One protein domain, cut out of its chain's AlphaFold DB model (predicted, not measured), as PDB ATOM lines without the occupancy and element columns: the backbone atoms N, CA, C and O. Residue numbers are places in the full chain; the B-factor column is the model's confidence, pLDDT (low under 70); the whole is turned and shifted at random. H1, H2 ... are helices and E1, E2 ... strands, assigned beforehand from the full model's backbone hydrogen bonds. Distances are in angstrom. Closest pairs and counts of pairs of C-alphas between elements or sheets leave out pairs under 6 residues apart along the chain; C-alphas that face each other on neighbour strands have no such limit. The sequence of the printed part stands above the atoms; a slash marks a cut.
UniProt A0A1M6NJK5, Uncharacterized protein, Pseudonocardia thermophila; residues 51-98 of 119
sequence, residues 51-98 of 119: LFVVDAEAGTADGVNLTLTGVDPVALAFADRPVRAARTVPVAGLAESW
ATOM      1  N   LEU A  51      -9.606  38.184 -48.868       95.81
ATOM      2  CA  LEU A  51     -10.974  37.805 -48.537       95.81
ATOM      3  C   LEU A  51     -10.947  36.935 -47.278       95.81
ATOM      4  O   LEU A  51      -9.973  36.216 -47.044       95.81
ATOM      5  N   PHE A  52     -12.014  36.998 -46.484       97.38
ATOM      6  CA  PHE A  52     -12.134  36.300 -45.206       97.38
ATOM      7  C   PHE A  52     -13.429  35.482 -45.168       97.38
ATOM      8  O   PHE A  52     -14.469  35.969 -45.608       97.38
ATOM      9  N   VAL A  53     -13.360  34.269 -44.625       97.75
ATOM     10  CA  VAL A  53     -14.521  33.445 -44.257       97.75
ATOM     11  C   VAL A  53     -14.544  33.338 -42.737       97.75
ATOM     12  O   VAL A  53     -13.515  33.024 -42.134       97.75
ATOM     13  N   VAL A  54     -15.693  33.642 -42.140       97.56
ATOM     14  CA  VAL A  54     -15.946  33.578 -40.698       97.56
ATOM     15  C   VAL A  54     -17.172  32.700 -40.498       97.56
ATOM     16  O   VAL A  54     -18.253  33.058 -40.962       97.56
ATOM     17  N   ASP A  55     -16.991  31.582 -39.807       97.69
ATOM     18  CA  ASP A  55     -18.054  30.628 -39.500       97.69
ATOM     19  C   ASP A  55     -18.583  30.846 -38.072       97.69
ATOM     20  O   ASP A  55     -17.871  31.340 -37.192       97.69
ATOM     21  N   ALA A  56     -19.854  30.512 -37.842       97.44
ATOM     22  CA  ALA A  56     -20.516  30.662 -36.548       97.44
ATOM     23  C   ALA A  56     -21.669  29.660 -36.383       97.44
ATOM     24  O   ALA A  56     -22.322  29.307 -37.363       97.44
ATOM     25  N   GLU A  57     -21.962  29.258 -35.144       96.69
ATOM     26  CA  GLU A  57     -23.084  28.359 -34.819       96.69
ATOM     27  C   GLU A  57     -24.460  28.953 -35.172       96.69
ATOM     28  O   GLU A  57     -25.373  28.220 -35.551       96.69
ATOM     29  N   ALA A  58     -24.634  30.271 -35.025       95.81
ATOM     30  CA  ALA A  58     -25.893  30.952 -35.317       95.81
ATOM     31  C   ALA A  58     -25.698  32.427 -35.697       95.81
ATOM     32  O   ALA A  58     -24.726  33.072 -35.299       95.81
ATOM     33  N   GLY A  59     -26.680  32.994 -36.402       94.50
ATOM     34  CA  GLY A  59     -26.753  34.420 -36.716       94.50
ATOM     35  C   GLY A  59     -28.163  34.975 -36.517       94.50
ATOM     36  O   GLY A  59     -29.146  34.321 -36.854       94.50
ATOM     37  N   THR A  60     -28.268  36.194 -35.990       94.62
ATOM     38  CA  THR A  60     -29.534  36.943 -35.900       94.62
ATOM     39  C   THR A  60     -29.387  38.305 -36.566       94.62
ATOM     40  O   THR A  60     -28.351  38.952 -36.422       94.62
ATOM     41  N   ALA A  61     -30.408  38.733 -37.309       92.88
ATOM     42  CA  ALA A  61     -30.420  40.016 -38.001       92.88
ATOM     43  C   ALA A  61     -31.623  40.861 -37.564       92.88
ATOM     44  O   ALA A  61     -32.751  40.370 -37.568       92.88
ATOM     45  N   ASP A  62     -31.387  42.129 -37.223       95.19
ATOM     46  CA  ASP A  62     -32.432  43.096 -36.830       95.19
ATOM     47  C   ASP A  62     -32.820  44.070 -37.968       95.19
ATOM     48  O   ASP A  62     -33.626  44.981 -37.779       95.19
ATOM     49  N   GLY A  63     -32.252  43.865 -39.163       91.88
ATOM     50  CA  GLY A  63     -32.395  44.733 -40.336       91.88
ATOM     51  C   GLY A  63     -31.287  45.781 -40.490       91.88
ATOM     52  O   GLY A  63     -31.168  46.366 -41.565       91.88
ATOM     53  N   VAL A  64     -30.455  45.988 -39.464       92.56
ATOM     54  CA  VAL A  64     -29.290  46.894 -39.476       92.56
ATOM     55  C   VAL A  64     -28.004  46.140 -39.125       92.56
ATOM     56  O   VAL A  64     -26.985  46.303 -39.792       92.56
ATOM     57  N   ASN A  65     -28.063  45.290 -38.104       93.06
ATOM     58  CA  ASN A  65     -26.960  44.511 -37.564       93.06
ATOM     59  C   ASN A  65     -27.159  43.022 -37.867       93.06
ATOM     60  O   ASN A  65     -28.276  42.508 -37.796       93.06
ATOM     61  N   LEU A  66     -26.051  42.321 -38.113       93.38
ATOM     62  CA  LEU A  66     -25.960  40.863 -38.069       93.38
ATOM     63  C   LEU A  66     -25.113  40.487 -36.849       93.38
ATOM     64  O   LEU A  66     -23.925  40.800 -36.800       93.38
ATOM     65  N   THR A  67     -25.717  39.819 -35.871       95.81
ATOM     66  CA  THR A  67     -25.023  39.319 -34.679       95.81
ATOM     67  C   THR A  67     -24.791  37.824 -34.824       95.81
ATOM     68  O   THR A  67     -25.749  37.047 -34.822       95.81
ATOM     69  N   LEU A  68     -23.524  37.426 -34.940       96.19
ATOM     70  CA  LEU A  68     -23.099  36.027 -34.967       96.19
ATOM     71  C   LEU A  68     -22.815  35.528 -33.542       96.19
ATOM     72  O   LEU A  68     -22.223  36.241 -32.732       96.19
ATOM     73  N   THR A  69     -23.240  34.305 -33.234       97.19
ATOM     74  CA  THR A  69     -23.054  33.629 -31.938       97.19
ATOM     75  C   THR A  69     -22.349  32.297 -32.165       97.19
ATOM     76  O   THR A  69     -22.594  31.645 -33.176       97.19
ATOM     77  N   GLY A  70     -21.456  31.904 -31.250       97.75
ATOM     78  CA  GLY A  70     -20.630  30.704 -31.434       97.75
ATOM     79  C   GLY A  70     -19.670  30.840 -32.620       97.75
ATOM     80  O   GLY A  70     -19.543  29.919 -33.415       97.75
ATOM     81  N   VAL A  71     -19.064  32.021 -32.789       98.12
ATOM     82  CA  VAL A  71     -18.104  32.307 -33.868       98.12
ATOM     83  C   VAL A  71     -16.843  31.463 -33.678       98.12
ATOM     84  O   VAL A  71     -16.289  31.448 -32.574       98.12
ATOM     85  N   ASP A  72     -16.369  30.800 -34.736       98.19
ATOM     86  CA  ASP A  72     -15.095  30.074 -34.694       98.19
ATOM     87  C   ASP A  72     -13.958  31.065 -34.360       98.19
ATOM     88  O   ASP A  72     -13.887  32.147 -34.952       98.19
ATOM     89  N   PRO A  73     -13.051  30.763 -33.410       98.25
ATOM     90  CA  PRO A  73     -11.926  31.646 -33.099       98.25
ATOM     91  C   PRO A  73     -10.972  31.889 -34.285       98.25
ATOM     92  O   PRO A  73     -10.119  32.782 -34.196       98.25
ATOM     93  N   VAL A  74     -11.084  31.127 -35.375       98.31
ATOM     94  CA  VAL A  74     -10.223  31.155 -36.558       98.31
ATOM     95  C   VAL A  74     -11.033  31.410 -37.836       98.31
ATOM     96  O   VAL A  74     -11.971  30.696 -38.162       98.31
ATOM     97  N   ALA A  75     -10.595  32.390 -38.625       98.25
ATOM     98  CA  ALA A  75     -11.088  32.654 -39.973       98.25
ATOM     99  C   ALA A  75     -10.122  32.119 -41.038       98.25
ATOM    100  O   ALA A  75      -8.894  32.190 -40.880       98.25
ATOM    101  N   LEU A  76     -10.659  31.671 -42.175       98.19
ATOM    102  CA  LEU A  76      -9.872  31.440 -43.387       98.19
ATOM    103  C   LEU A  76      -9.666  32.775 -44.116       98.19
ATOM    104  O   LEU A  76     -10.631  33.414 -44.522       98.19
ATOM    105  N   ALA A  77      -8.413  33.168 -44.334       97.56
ATOM    106  CA  ALA A  77      -8.037  34.324 -45.140       97.56
ATOM    107  C   ALA A  77      -7.351  33.870 -46.437       97.56
ATOM    108  O   ALA A  77      -6.386  33.102 -46.390       97.56
ATOM    109  N   PHE A  78      -7.799  34.358 -47.594       97.56
ATOM    110  CA  PHE A  78      -7.236  33.981 -48.895       97.56
ATOM    111  C   PHE A  78      -7.174  35.146 -49.893       97.56
ATOM    112  O   PHE A  78      -7.885  36.135 -49.754       97.56
ATOM    113  N   ALA A  79      -6.309  35.024 -50.901       96.56
ATOM    114  CA  ALA A  79      -6.129  35.987 -51.987       96.56
ATOM    115  C   ALA A  79      -5.922  35.258 -53.333       96.56
ATOM    116  O   ALA A  79      -5.307  34.188 -53.375       96.56
ATOM    117  N   ASP A  80      -6.442  35.827 -54.430       91.06
ATOM    118  CA  ASP A  80      -6.284  35.297 -55.799       91.06
ATOM    119  C   ASP A  80      -5.114  35.981 -56.546       91.06
ATOM    120  O   ASP A  80      -4.000  36.036 -56.029       91.06
ATOM    121  N   ARG A  81      -5.278  36.438 -57.794       90.38
ATOM    122  CA  ARG A  81      -4.162  36.949 -58.603       90.38
ATOM    123  C   ARG A  81      -3.785  38.389 -58.219       90.38
ATOM    124  O   ARG A  81      -4.674  39.188 -57.939       90.38
ATOM    125  N   PRO A  82      -2.494  38.763 -58.313       89.06
ATOM    126  CA  PRO A  82      -1.361  37.904 -58.674       89.06
ATOM    127  C   PRO A  82      -0.813  37.083 -57.491       89.06
ATOM    128  O   PRO A  82      -0.195  36.044 -57.724       89.06
ATOM    129  N   VAL A  83      -1.057  37.501 -56.244       91.38
ATOM    130  CA  VAL A  83      -0.510  36.870 -55.030       91.38
ATOM    131  C   VAL A  83      -1.462  35.813 -54.470       91.38
ATOM    132  O   VAL A  83      -2.251  36.071 -53.562       91.38
ATOM    133  N   ARG A  84      -1.345  34.593 -55.001       94.06
ATOM    134  CA  ARG A  84      -2.104  33.429 -54.529       94.06
ATOM    135  C   ARG A  84      -1.628  33.013 -53.141       94.06
ATOM    136  O   ARG A  84      -0.549  32.437 -53.014       94.06
ATOM    137  N   ALA A  85      -2.438  33.265 -52.122       95.75
ATOM    138  CA  ALA A  85      -2.125  32.911 -50.742       95.75
ATOM    139  C   ALA A  85      -3.381  32.455 -49.991       95.75
ATOM    140  O   ALA A  85      -4.482  32.926 -50.266       95.75
ATOM    141  N   ALA A  86      -3.202  31.564 -49.019       97.50
ATOM    142  CA  ALA A  86      -4.224  31.181 -48.055       97.50
ATOM    143  C   ALA A  86      -3.565  30.977 -46.686       97.50
ATOM    144  O   ALA A  86      -2.445  30.466 -46.606       97.50
ATOM    145  N   ARG A  87      -4.242  31.397 -45.619       96.94
ATOM    146  CA  ARG A  87      -3.812  31.229 -44.226       96.94
ATOM    147  C   ARG A  87      -5.024  31.223 -43.302       96.94
ATOM    148  O   ARG A  87      -6.059  31.790 -43.635       96.94
ATOM    149  N   THR A  88      -4.870  30.667 -42.114       98.12
ATOM    150  CA  THR A  88      -5.783  30.929 -41.001       98.12
ATOM    151  C   THR A  88      -5.376  32.213 -40.273       98.12
ATOM    152  O   THR A  88      -4.190  32.554 -40.218       98.12
ATOM    153  N   VAL A  89      -6.345  32.952 -39.729       97.81
ATOM    154  CA  VAL A  89      -6.119  34.121 -38.858       97.81
ATOM    155  C   VAL A  89      -7.064  34.074 -37.652       97.81
ATOM    156  O   VAL A  89      -8.194  33.620 -37.813       97.81
ATOM    157  N   PRO A  90      -6.670  34.548 -36.458       98.38
ATOM    158  CA  PRO A  90      -7.607  34.686 -35.344       98.38
ATOM    159  C   PRO A  90      -8.700  35.714 -35.667       98.38
ATOM    160  O   PRO A  90      -8.379  36.825 -36.100       98.38
ATOM    161  N   VAL A  91      -9.970  35.397 -35.398       98.12
ATOM    162  CA  VAL A  91     -11.095  36.332 -35.614       98.12
ATOM    163  C   VAL A  91     -10.965  37.583 -34.739       98.12
ATOM    164  O   VAL A  91     -11.222  38.688 -35.211       98.12
ATOM    165  N   ALA A  92     -10.465  37.442 -33.507       97.56
ATOM    166  CA  ALA A  92     -10.136  38.586 -32.652       97.56
ATOM    167  C   ALA A  92      -9.125  39.535 -33.328       97.56
ATOM    168  O   ALA A  92      -9.361  40.736 -33.405       97.56
ATOM    169  N   GLY A  93      -8.060  38.988 -33.926       97.56
ATOM    170  CA  GLY A  93      -7.060  39.771 -34.655       97.56
ATOM    171  C   GLY A  93      -7.609  40.427 -35.929       97.56
ATOM    172  O   GLY A  93      -7.183  41.527 -36.282       97.56
ATOM    173  N   LEU A  94      -8.582  39.801 -36.604       96.06
ATOM    174  CA  LEU A  94      -9.307  40.413 -37.726       96.06
ATOM    175  C   LEU A  94     -10.134  41.627 -37.262       96.06
ATOM    176  O   LEU A  94     -10.066  42.681 -37.894       96.06
ATOM    177  N   ALA A  95     -10.852  41.505 -36.142       95.25
ATOM    178  CA  ALA A  95     -11.627  42.599 -35.554       95.25
ATOM    179  C   ALA A  95     -10.730  43.751 -35.051       95.25
ATOM    180  O   ALA A  95     -11.011  44.917 -35.320       95.25
ATOM    181  N   GLU A  96      -9.609  43.442 -34.395       97.69
ATOM    182  CA  GLU A  96      -8.600  44.432 -33.979       97.69
ATOM    183  C   GLU A  96      -7.974  45.167 -35.180       97.69
ATOM    184  O   GLU A  96      -7.688  46.365 -35.113       97.69
ATOM    185  N   SER A  97      -7.808  44.474 -36.310       95.81
ATOM    186  CA  SER A  97      -7.216  45.025 -37.537       95.81
ATOM    187  C   SER A  97      -8.188  45.852 -38.391       95.81
ATOM    188  O   SER A  97      -7.770  46.383 -39.419       95.81
ATOM    189  N   TRP A  98      -9.462  46.000 -38.004       95.25
ATOM    190  CA  TRP A  98     -10.523  46.574 -38.854       95.25
ATOM    191  C   TRP A  98     -10.171  47.942 -39.466       95.25
ATOM    192  O   TRP A  98     -10.358  48.171 -40.660       95.25
TER     193      TRP A  98
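This is residues 51 to 98 of the 119 residues of an uncharacterized protein of Pseudonocardia thermophila (UniProt A0A1M6NJK5). Two antiparallel hairpins are set end to end in a long strip, with their turns, residues 62 to 65 and 80 to 84, at opposite ends; the short E1 widens the hairpin E4 and E5 into a three-stranded sheet. The small helix H1 stands up from that sheet, and residues 61 to 66 of the other hairpin, E2 and E3, stick out free. The printed part has 48 residues, mostly strand, in chain order E1 E2 E3 E4 E5 H1, with sheets E1 - E4 - E5 and E2 - E3, both antiparallel. It is loose, with a radius of gyration of the C-alphas of 12.7 A, and elongated, spanning 38 by 21 by 19 A.

Find C-alpha 74 at (-10.223, 31.155, -36.558); from there E4 runs 16.7 A to residue 79. E5, residues 85 to 90, runs 16.4 A, and E1 is residues 51 to 53. E2, residues 56 to 61, is 13.7 A long, and E3, residues 66 to 71, 12.4 A. H1, residues 91 to 96, ends at C-alpha 96, (-8.600, 44.432, -33.979).

Look first at the hairpin E4 and E5, where N 77 and O 87 are 2.8 A apart, within hydrogen-bond range. On the other side of E4, N 51 of E1 is 2.8 A from O 78. H1 is on this sheet, over E5, at a height of 7.6 A, and stands up from it at 57 degrees; the closest C-alphas of E4 and H1, Val 74 and Val 91, are 5.3 A apart. In H1 every O i to N i+4 pair is within hydrogen-bond range. In the hairpin E2 and E3, N 60 and O 67 are 2.9 A apart. E3 and H1 are only just apart, closest 8.3 A.

The farthest C-alphas, Asp 62 and Pro 82, are 38.3 A apart. The printed part has no cut, its links are tight, and no printed residue is under pLDDT 70.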